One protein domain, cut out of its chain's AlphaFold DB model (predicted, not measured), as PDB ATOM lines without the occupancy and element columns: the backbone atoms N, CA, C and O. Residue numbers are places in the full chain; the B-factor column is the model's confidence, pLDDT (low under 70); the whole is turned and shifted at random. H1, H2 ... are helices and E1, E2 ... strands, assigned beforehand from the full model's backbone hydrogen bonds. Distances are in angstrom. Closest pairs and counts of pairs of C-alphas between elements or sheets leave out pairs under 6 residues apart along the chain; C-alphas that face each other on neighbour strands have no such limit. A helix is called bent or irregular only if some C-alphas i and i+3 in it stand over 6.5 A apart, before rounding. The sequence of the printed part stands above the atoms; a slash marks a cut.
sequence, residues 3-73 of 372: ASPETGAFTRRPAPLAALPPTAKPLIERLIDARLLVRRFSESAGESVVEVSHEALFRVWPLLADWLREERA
ATOM      1  N   ALA A   3     -36.495  17.671  18.929       81.88
ATOM      2  CA  ALA A   3     -37.263  17.244  17.767       81.88
ATOM      3  C   ALA A   3     -36.321  16.558  16.773       81.88
ATOM      4  O   ALA A   3     -35.214  17.047  16.537       81.88
ATOM      5  N   SER A   4     -36.749  15.429  16.207       76.62
ATOM      6  CA  SER A   4     -36.025  14.783  15.114       76.62
ATOM      7  C   SER A   4     -35.912  15.747  13.924       76.62
ATOM      8  O   SER A   4     -36.941  16.289  13.509       76.62
ATOM      9  N   PRO A   5     -34.707  15.959  13.364       67.62
ATOM     10  CA  PRO A   5     -34.521  16.804  12.186       67.62
ATOM     11  C   PRO A   5     -35.292  16.326  10.949       67.62
ATOM     12  O   PRO A   5     -35.644  17.157  10.116       67.62
ATOM     13  N   GLU A   6     -35.548  15.017  10.844       70.25
ATOM     14  CA  GLU A   6     -36.160  14.376   9.670       70.25
ATOM     15  C   GLU A   6     -37.663  14.150   9.844       70.25
ATOM     16  O   GLU A   6     -38.452  14.451   8.956       70.25
ATOM     17  N   THR A   7     -38.081  13.646  11.010       74.38
ATOM     18  CA  THR A   7     -39.479  13.244  11.247       74.38
ATOM     19  C   THR A   7     -40.262  14.254  12.076       74.38
ATOM     20  O   THR A   7     -41.483  14.170  12.183       74.38
ATOM     21  N   GLY A   8     -39.580  15.199  12.734       71.25
ATOM     22  CA  GLY A   8     -40.209  16.159  13.637       71.25
ATOM     23  C   GLY A   8     -40.871  15.554  14.873       71.25
ATOM     24  O   GLY A   8     -41.607  16.265  15.568       71.25
ATOM     25  N   ALA A   9     -40.630  14.270  15.140       82.19
ATOM     26  CA  ALA A   9     -41.061  13.591  16.351       82.19
ATOM     27  C   ALA A   9     -40.294  14.142  17.560       82.19
ATOM     28  O   ALA A   9     -39.080  14.355  17.485       82.19
ATOM     29  N   PHE A  10     -41.004  14.389  18.661       84.50
ATOM     30  CA  PHE A  10     -40.392  14.853  19.902       84.50
ATOM     31  C   PHE A  10     -39.871  13.670  20.700       84.50
ATOM     32  O   PHE A  10     -40.618  12.738  20.982       84.50
ATOM     33  N   THR A  11     -38.606  13.741  21.093       85.00
ATOM     34  CA  THR A  11     -37.976  12.772  21.981       85.00
ATOM     35  C   THR A  11     -37.602  13.426  23.300       85.00
ATOM     36  O   THR A  11     -37.324  14.638  23.397       85.00
ATOM     37  N   ARG A  12     -37.616  12.622  24.367       84.62
ATOM     38  CA  ARG A  12     -37.153  13.101  25.669       84.62
ATOM     39  C   ARG A  12     -35.652  13.371  25.603       84.62
ATOM     40  O   ARG A  12     -34.888  12.652  24.968       84.62
ATOM     41  N   ARG A  13     -35.231  14.450  26.258       84.00
ATOM     42  CA  ARG A  13     -33.820  14.810  26.411       84.00
ATOM     43  C   ARG A  13     -33.599  15.117  27.887       84.00
ATOM     44  O   ARG A  13     -34.341  15.972  28.381       84.00
ATOM     45  N   PRO A  14     -32.628  14.470  28.550       85.19
ATOM     46  CA  PRO A  14     -32.282  14.804  29.920       85.19
ATOM     47  C   PRO A  14     -31.767  16.242  29.978       85.19
ATOM     48  O   PRO A  14     -30.990  16.671  29.121       85.19
ATOM     49  N   ALA A  15     -32.247  16.991  30.963       84.69
ATOM     50  CA  ALA A  15     -31.792  18.342  31.254       84.69
ATOM     51  C   ALA A  15     -31.073  18.345  32.611       84.69
ATOM     52  O   ALA A  15     -31.657  17.864  33.586       84.69
ATOM     53  N   PRO A  16     -29.844  18.878  32.705       86.12
ATOM     54  CA  PRO A  16     -29.159  19.050  33.981       86.12
ATOM     55  C   PRO A  16     -29.999  19.873  34.953       86.12
ATOM     56  O   PRO A  16     -30.428  20.977  34.619       86.12
ATOM     57  N   LEU A  17     -30.224  19.365  36.166       82.69
ATOM     58  CA  LEU A  17     -31.027  20.067  37.171       82.69
ATOM     59  C   LEU A  17     -30.381  21.402  37.577       82.69
ATOM     60  O   LEU A  17     -31.088  22.362  37.873       82.69
ATOM     61  N   ALA A  18     -29.047  21.477  37.534       80.06
ATOM     62  CA  ALA A  18     -28.279  22.694  37.792       80.06
ATOM     63  C   ALA A  18     -28.457  23.772  36.706       80.06
ATOM     64  O   ALA A  18     -28.317  24.956  36.999       80.06
ATOM     65  N   ALA A  19     -28.797  23.379  35.474       78.19
ATOM     66  CA  ALA A  19     -29.005  24.296  34.354       78.19
ATOM     67  C   ALA A  19     -30.438  24.859  34.285       78.19
ATOM     68  O   ALA A  19     -30.719  25.729  33.459       78.19
ATOM     69  N   LEU A  20     -31.362  24.363  35.119       82.69
ATOM     70  CA  LEU A  20     -32.744  24.841  35.155       82.69
ATOM     71  C   LEU A  20     -32.872  26.093  36.041       82.69
ATOM     72  O   LEU A  20     -32.214  26.173  37.083       82.69
ATOM     73  N   PRO A  21     -33.736  27.064  35.677       84.50
ATOM     74  CA  PRO A  21     -33.912  28.287  36.452       84.50
ATOM     75  C   PRO A  21     -34.232  27.986  37.925       84.50
ATOM     76  O   PRO A  21     -35.139  27.193  38.192       84.50
ATOM     77  N   PRO A  22     -33.564  28.639  38.898       83.56
ATOM     78  CA  PRO A  22     -33.848  28.429  40.319       83.56
ATOM     79  C   PRO A  22     -35.322  28.663  40.677       83.56
ATOM     80  O   PRO A  22     -35.873  27.960  41.519       83.56
ATOM     81  N   THR A  23     -35.976  29.592  39.976       88.50
ATOM     82  CA  THR A  23     -37.403  29.921  40.101       88.50
ATOM     83  C   THR A  23     -38.337  28.786  39.677       88.50
ATOM     84  O   THR A  23     -39.468  28.721  40.147       88.50
ATOM     85  N   ALA A  24     -37.878  27.865  38.825       86.62
ATOM     86  CA  ALA A  24     -38.661  26.727  38.353       86.62
ATOM     87  C   ALA A  24     -38.574  25.508  39.286       86.62
ATOM     88  O   ALA A  24     -39.378  24.587  39.148       86.62
ATOM     89  N   LYS A  25     -37.635  25.488  40.247       86.62
ATOM     90  CA  LYS A  25     -37.409  24.335  41.139       86.62
ATOM     91  C   LYS A  25     -38.679  23.876  41.875       86.62
ATOM     92  O   LYS A  25     -38.962  22.685  41.801       86.62
ATOM     93  N   PRO A  26     -39.503  24.756  42.484       91.00
ATOM     94  CA  PRO A  26     -40.725  24.319  43.168       91.00
ATOM     95  C   PRO A  26     -41.745  23.659  42.230       91.00
ATOM     96  O   PRO A  26     -42.440  22.725  42.622       91.00
ATOM     97  N   LEU A  27     -41.835  24.130  40.982       91.00
ATOM     98  CA  LEU A  27     -42.706  23.535  39.968       91.00
ATOM     99  C   LEU A  27     -42.163  22.181  39.497       91.00
ATOM    100  O   LEU A  27     -42.936  21.243  39.328       91.00
ATOM    101  N   ILE A  28     -40.846  22.070  39.309       89.50
ATOM    102  CA  ILE A  28     -40.185  20.821  38.920       89.50
ATOM    103  C   ILE A  28     -40.431  19.736  39.971       89.50
ATOM    104  O   ILE A  28     -40.815  18.637  39.587       89.50
ATOM    105  N   GLU A  29     -40.281  20.039  41.265       90.00
ATOM    106  CA  GLU A  29     -40.568  19.070  42.336       90.00
ATOM    107  C   GLU A  29     -42.030  18.609  42.297       90.00
ATOM    108  O   GLU A  29     -42.291  17.413  42.255       90.00
ATOM    109  N   ARG A  30     -42.993  19.532  42.151       92.69
ATOM    110  CA  ARG A  30     -44.418  19.171  42.015       92.69
ATOM    111  C   ARG A  30     -44.702  18.282  40.802       92.69
ATOM    112  O   ARG A  30     -45.551  17.398  40.871       92.69
ATOM    113  N   LEU A  31     -44.022  18.515  39.680       91.62
ATOM    114  CA  LEU A  31     -44.157  17.686  38.477       91.62
ATOM    115  C   LEU A  31     -43.490  16.311  38.638       91.62
ATOM    116  O   LEU A  31     -43.945  15.349  38.017       91.62
ATOM    117  N   ILE A  32     -42.438  16.207  39.456       91.50
ATOM    118  CA  ILE A  32     -41.820  14.932  39.842       91.50
ATOM    119  C   ILE A  32     -42.758  14.155  40.771       91.50
ATOM    120  O   ILE A  32     -43.022  12.981  40.511       91.50
ATOM    121  N   ASP A  33     -43.332  14.810  41.782       92.25
ATOM    122  CA  ASP A  33     -44.307  14.212  42.705       92.25
ATOM    123  C   ASP A  33     -45.545  13.701  41.953       92.25
ATOM    124  O   ASP A  33     -46.031  12.596  42.196       92.25
ATOM    125  N   ALA A  34     -46.003  14.460  40.950       90.44
ATOM    126  CA  ALA A  34     -47.075  14.067  40.035       90.44
ATOM    127  C   ALA A  34     -46.659  13.006  38.993       90.44
ATOM    128  O   ALA A  34     -47.461  12.644  38.130       90.44
ATOM    129  N   ARG A  35     -45.415  12.507  39.037       89.56
ATOM    130  CA  ARG A  35     -44.828  11.523  38.107       89.56
ATOM    131  C   ARG A  35     -44.838  11.944  36.634       89.56
ATOM    132  O   ARG A  35     -44.741  11.093  35.747       89.56
ATOM    133  N   LEU A  36     -44.896  13.241  36.342       88.94
ATOM    134  CA  LEU A  36     -44.794  13.790  34.984       88.94
ATOM    135  C   LEU A  36     -43.335  14.029  34.562       88.94
ATOM    136  O   LEU A  36     -43.013  13.980  33.370       88.94
ATOM    137  N   LEU A  37     -42.451  14.234  35.540       91.19
ATOM    138  CA  LEU A  37     -41.000  14.271  35.373       91.19
ATOM    139  C   LEU A  37     -40.328  13.176  36.214       91.19
ATOM    140  O   LEU A  37     -40.825  12.792  37.269       91.19
ATOM    141  N   VAL A  38     -39.162  12.713  35.767       90.69
ATOM    142  CA  VAL A  38     -38.297  11.777  36.495       90.69
ATOM    143  C   VAL A  38     -36.939  12.423  36.720       90.69
ATOM    144  O   VAL A  38     -36.344  12.984  35.798       90.69
ATOM    145  N   ARG A  39     -36.430  12.302  37.949       90.69
ATOM    146  CA  ARG A  39     -35.044  12.616  38.297       90.69
ATOM    147  C   ARG A  39     -34.182  11.367  38.123       90.69
ATOM    148  O   ARG A  39     -34.508  10.316  38.669       90.69
ATOM    149  N   ARG A  40     -33.075  11.481  37.390       87.88
ATOM    150  CA  ARG A  40     -32.058  10.429  37.231       87.88
ATOM    151  C   ARG A  40     -30.680  11.011  37.536       87.88
ATOM    152  O   ARG A  40     -30.445  12.187  37.284       87.88
ATOM    153  N   PHE A  41     -29.762  10.206  38.057       84.56
ATOM    154  CA  PHE A  41     -28.351  10.581  38.123       84.56
ATOM    155  C   PHE A  41     -27.648  10.192  36.816       84.56
ATOM    156  O   PHE A  41     -27.794   9.061  36.354       84.56
ATOM    157  N   SER A  42     -26.940  11.130  36.187       82.44
ATOM    158  CA  SER A  42     -26.214  10.891  34.938       82.44
ATOM    159  C   SER A  42     -24.742  10.618  35.236       82.44
ATOM    160  O   SER A  42     -23.978  11.556  35.446       82.44
ATOM    161  N   GLU A  43     -24.327   9.350  35.212       74.81
ATOM    162  CA  GLU A  43     -22.946   8.942  35.528       74.81
ATOM    163  C   GLU A  43     -21.900   9.574  34.599       74.81
ATOM    164  O   GLU A  43     -20.832   9.972  35.051       74.81
ATOM    165  N   SER A  44     -22.226   9.755  33.317       72.69
ATOM    166  CA  SER A  44     -21.332  10.368  32.323       72.69
ATOM    167  C   SER A  44     -21.091  11.866  32.530       72.69
ATOM    168  O   SER A  44     -20.111  12.401  32.017       72.69
ATOM    169  N   ALA A  45     -21.988  12.542  33.249       68.56
ATOM    170  CA  ALA A  45     -21.938  13.983  33.491       68.56
ATOM    171  C   ALA A  45     -21.716  14.325  34.975       68.56
ATOM    172  O   ALA A  45     -21.506  15.487  35.308       68.56
ATOM    173  N   GLY A  46     -21.761  13.329  35.870       80.88
ATOM    174  CA  GLY A  46     -21.595  13.509  37.313       80.88
ATOM    175  C   GLY A  46     -22.702  14.330  37.987       80.88
ATOM    176  O   GLY A  46     -22.493  14.838  39.085       80.88
ATOM    177  N   GLU A  47     -23.869  14.491  37.354       85.50
ATOM    178  CA  GLU A  47     -24.919  15.406  37.816       85.50
ATOM    179  C   GLU A  47     -26.331  14.802  37.771       85.50
ATOM    180  O   GLU A  47     -26.629  13.872  37.017       85.50
ATOM    181  N   SER A  48     -27.232  15.350  38.596       86.38
ATOM    182  CA  SER A  48     -28.651  14.986  38.568       86.38
ATOM    183  C   SER A  48     -29.340  15.640  37.376       86.38
ATOM    184  O   SER A  48     -29.311  16.861  37.222       86.38
ATOM    185  N   VAL A  49     -30.015  14.833  36.567       89.25
ATOM    186  CA  VAL A  49     -30.792  15.267  35.409       89.25
ATOM    187  C   VAL A  49     -32.283  15.057  35.648       89.25
ATOM    188  O   VAL A  49     -32.700  14.159  36.382       89.25
ATOM    189  N   VAL A  50     -33.098  15.882  35.001       89.75
ATOM    190  CA  VAL A  50     -34.553  15.740  34.962       89.75
ATOM    191  C   VAL A  50     -34.997  15.516  33.521       89.75
ATOM    192  O   VAL A  50     -34.547  16.198  32.598       89.75
ATOM    193  N   GLU A  51     -35.883  14.547  33.319       88.88
ATOM    194  CA  GLU A  51     -36.488  14.242  32.025       88.88
ATOM    195  C   GLU A  51     -37.991  13.996  32.154       88.88
ATOM    196  O   GLU A  51     -38.509  13.762  33.241       88.88
ATOM    197  N   VAL A  52     -38.709  14.052  31.032       89.12
ATOM    198  CA  VAL A  52     -40.134  13.699  31.001       89.12
ATOM    199  C   VAL A  52     -40.292  12.195  31.181       89.12
ATOM    200  O   VAL A  52     -39.621  11.423  30.491       89.12
ATOM    201  N   SER A  53     -41.195  11.792  32.081       87.25
ATOM    202  CA  SER A  53     -41.372  10.392  32.489       87.25
ATOM    203  C   SER A  53     -41.624   9.462  31.306       87.25
ATOM    204  O   SER A  53     -41.039   8.381  31.230       87.25
ATOM    205  N   HIS A  54     -42.457   9.897  30.356       87.38
ATOM    206  CA  HIS A  54     -42.772   9.132  29.155       87.38
ATOM    207  C   HIS A  54     -43.045  10.044  27.956       87.38
ATOM    208  O   HIS A  54     -43.755  11.039  28.070       87.38
ATOM    209  N   GLU A  55     -42.580   9.652  26.768       86.31
ATOM    210  CA  GLU A  55     -42.813  10.401  25.519       86.31
ATOM    211  C   GLU A  55     -44.293  10.470  25.103       86.31
ATOM    212  O   GLU A  55     -44.678  11.315  24.299       86.31
ATOM    213  N   ALA A  56     -45.154   9.626  25.688       85.31
ATOM    214  CA  ALA A  56     -46.594   9.689  25.465       85.31
ATOM    215  C   ALA A  56     -47.165  11.039  25.924       85.31
ATOM    216  O   ALA A  56     -48.099  11.539  25.299       85.31
ATOM    217  N   LEU A  57     -46.549  11.667  26.937       86.38
ATOM    218  CA  LEU A  57     -46.933  12.982  27.453       86.38
ATOM    219  C   LEU A  57     -46.835  14.089  26.398       86.38
ATOM    220  O   LEU A  57     -47.590  15.048  26.473       86.38
ATOM    221  N   PHE A  58     -46.004  13.939  25.361       87.00
ATOM    222  CA  PHE A  58     -45.950  14.899  24.248       87.00
ATOM    223  C   PHE A  58     -47.201  14.867  23.359       87.00
ATOM    224  O   PHE A  58     -47.391  15.768  22.547       87.00
ATOM    225  N   ARG A  59     -48.033  13.823  23.486       84.12
ATOM    226  CA  ARG A  59     -49.284  13.648  22.736       84.12
ATOM    227  C   ARG A  59     -50.521  13.807  23.612       84.12
ATOM    228  O   ARG A  59     -51.489  14.408  23.171       84.12
ATOM    229  N   VAL A  60     -50.495  13.256  24.828       87.50
ATOM    230  CA  VAL A  60     -51.689  13.172  25.691       87.50
ATOM    231  C   VAL A  60     -51.869  14.364  26.630       87.50
ATOM    232  O   VAL A  60     -52.923  14.476  27.243       87.50
ATOM    233  N   TRP A  61     -50.874  15.249  26.758       89.88
ATOM    234  CA  TRP A  61     -50.975  16.472  27.558       89.88
ATOM    235  C   TRP A  61     -51.162  17.687  26.633       89.88
ATOM    236  O   TRP A  61     -50.172  18.159  26.069       89.88
ATOM    237  N   PRO A  62     -52.394  18.222  26.476       88.62
ATOM    238  CA  PRO A  62     -52.694  19.236  25.460       88.62
ATOM    239  C   PRO A  62     -51.822  20.490  25.564       88.62
ATOM    240  O   PRO A  62     -51.201  20.882  24.586       88.62
ATOM    241  N   LEU A  63     -51.672  21.047  26.771       87.88
ATOM    242  CA  LEU A  63     -50.863  22.250  26.996       87.88
ATOM    243  C   LEU A  63     -49.395  22.063  26.568       87.88
ATOM    244  O   LEU A  63     -48.812  22.929  25.923       87.88
ATOM    245  N   LEU A  64     -48.799  20.915  26.900       86.94
ATOM    246  CA  LEU A  64     -47.424  20.605  26.513       86.94
ATOM    247  C   LEU A  64     -47.305  20.349  25.004       86.94
ATOM    248  O   LEU A  64     -46.323  20.757  24.386       86.94
ATOM    249  N   ALA A  65     -48.293  19.680  24.412       86.25
ATOM    250  CA  ALA A  65     -48.340  19.447  22.975       86.25
ATOM    251  C   ALA A  65     -48.440  20.769  22.195       86.25
ATOM    252  O   ALA A  65     -47.768  20.918  21.175       86.25
ATOM    253  N   ASP A  66     -49.213  21.738  22.685       88.12
ATOM    254  CA  ASP A  66     -49.365  23.067  22.083       88.12
ATOM    255  C   ASP A  66     -48.047  23.839  22.103       88.12
ATOM    256  O   ASP A  66     -47.554  24.241  21.047       88.12
ATOM    257  N   TRP A  67     -47.393  23.911  23.265       88.38
ATOM    258  CA  TRP A  67     -46.071  24.531  23.385       88.38
ATOM    259  C   TRP A  67     -45.026  23.860  22.491       88.38
ATOM    260  O   TRP A  67     -44.196  24.528  21.876       88.38
ATOM    261  N   LEU A  68     -45.056  22.529  22.373       86.38
ATOM    262  CA  LEU A  68     -44.137  21.810  21.493       86.38
ATOM    263  C   LEU A  68     -44.417  22.070  20.012       86.38
ATOM    264  O   LEU A  68     -43.469  22.136  19.229       86.38
ATOM    265  N   ARG A  69     -45.685  22.229  19.613       85.75
ATOM    266  CA  ARG A  69     -46.054  22.586  18.237       85.75
ATOM    267  C   ARG A  69     -45.535  23.972  17.865       85.75
ATOM    268  O   ARG A  69     -44.944  24.101  16.795       85.75
ATOM    269  N   GLU A  70     -45.682  24.950  18.754       85.75
ATOM    270  CA  GLU A  70     -45.151  26.309  18.574       85.75
ATOM    271  C   GLU A  70     -43.612  26.319  18.500       85.75
ATOM    272  O   GLU A  70     -43.021  26.987  17.653       85.75
ATOM    273  N   GLU A  71     -42.943  25.507  19.323       85.56
ATOM    274  CA  GLU A  71     -41.476  25.424  19.381       85.56
ATOM    275  C   GLU A  71     -40.853  24.488  18.328       85.56
ATOM    276  O   GLU A  71     -39.625  24.383  18.233       85.56
ATOM    277  N   ARG A  72     -41.659  23.780  17.526       85.38
ATOM    278  CA  ARG A  72     -41.187  22.694  16.649       85.38
ATOM    279  C   ARG A  72     -40.101  23.142  15.677       85.38
ATOM    280  O   ARG A  72     -39.082  22.461  15.557       85.38
ATOM    281  N   ALA A  73     -40.318  24.266  14.994       84.44
ATOM    282  CA  ALA A  73     -39.388  24.783  13.991       84.44
ATOM    283  C   ALA A  73     -38.016  25.098  14.608       84.44
ATOM    284  O   ALA A  73     -36.982  24.701  14.064       84.44
TER     285      ALA A  73
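AT A GLANCE: This is residues 3 to 73 of the 372 residues of an uncharacterized protein of Elstera cyanobacteriorum (UniProt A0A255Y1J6). What shape does the backbone make? It makes two lobes with open space between H1 and H3: one lobe holds the two-stranded hairpin E1 and E2 with H1 at the E1 side, and the other is a small corner of H2 and H3. The lobes are joined by the link of residues 53 to 56, and the unnamed stretch of residues 3 to 21 also runs from one lobe to the other. What is it built of? The printed part has 71 residues with three named helices and two named strands, in the order H1, E1, E2, H2, H3; the sheet, order E1 - E2, is antiparallel and the class is mixed, helices and strands. It is only just compact, close to loose, with a radius of gyration of the C-alphas of 13.0 A and spans of 32 by 26 by 20 A.

HOW THE PARTS SIT: How do the strands pair? E1, residues 37 to 42, and E2, residues 47 to 52, form an antiparallel hairpin at 149 degrees, with N 38 and O 51 at 2.8 A and N 42 and O 47 at 2.9 A, within hydrogen-bond range. Residues 15 to 16 also pair with residues 49 to 50 of E2, antiparallel. Where are the helices? H1, residues 22 to 33, has its closest C-alphas to E1 at Leu 31 and Leu 37, 5.6 A, and is near E2. H2, residues 57 to 60, and H3, residues 62 to 73, touch only at the corner by their link, the closest C-alphas being those of Phe 58 and Ala 65, 5.3 A; H3 is apart from H1, E1 and E2. How are the helix backbones formed? Of the O i to N i+4 pairs, 6 of 8 in H1 and 7 of 8 in H3 are within hydrogen-bond range, while H2 is too short for such a pair.

IN THESE COORDINATES: How long are the strands? E1 measures 15.2 A, from C-alpha 37 at (-41.000, 14.271, 35.373), and E2 measures 16.8 A. How long are the helices? H1 measures 17.8 A from C-alpha 22 at (-33.848, 28.429, 40.319), H2 5.1 A, and H3 18.4 A, ending at C-alpha 73 at (-39.388, 24.783, 13.991). H1 and H3 are irregular: C-alphas 23 and 26 are 7.2 A apart, and C-alphas 70 and 73 are 7.5 A apart.

THE WHOLE: How large is it? The two C-alphas farthest apart are those of Glu 6 and Pro 26, at 35.2 A, while those of Ala 3 and Ala 73 are 8.7 A apart. Are there cuts or long links? The printed part has no cut, and the four links between named elements are tight. Where is confidence low? The mean pLDDT of the printed part is 85.1, and residues 5 and 45 are under 70.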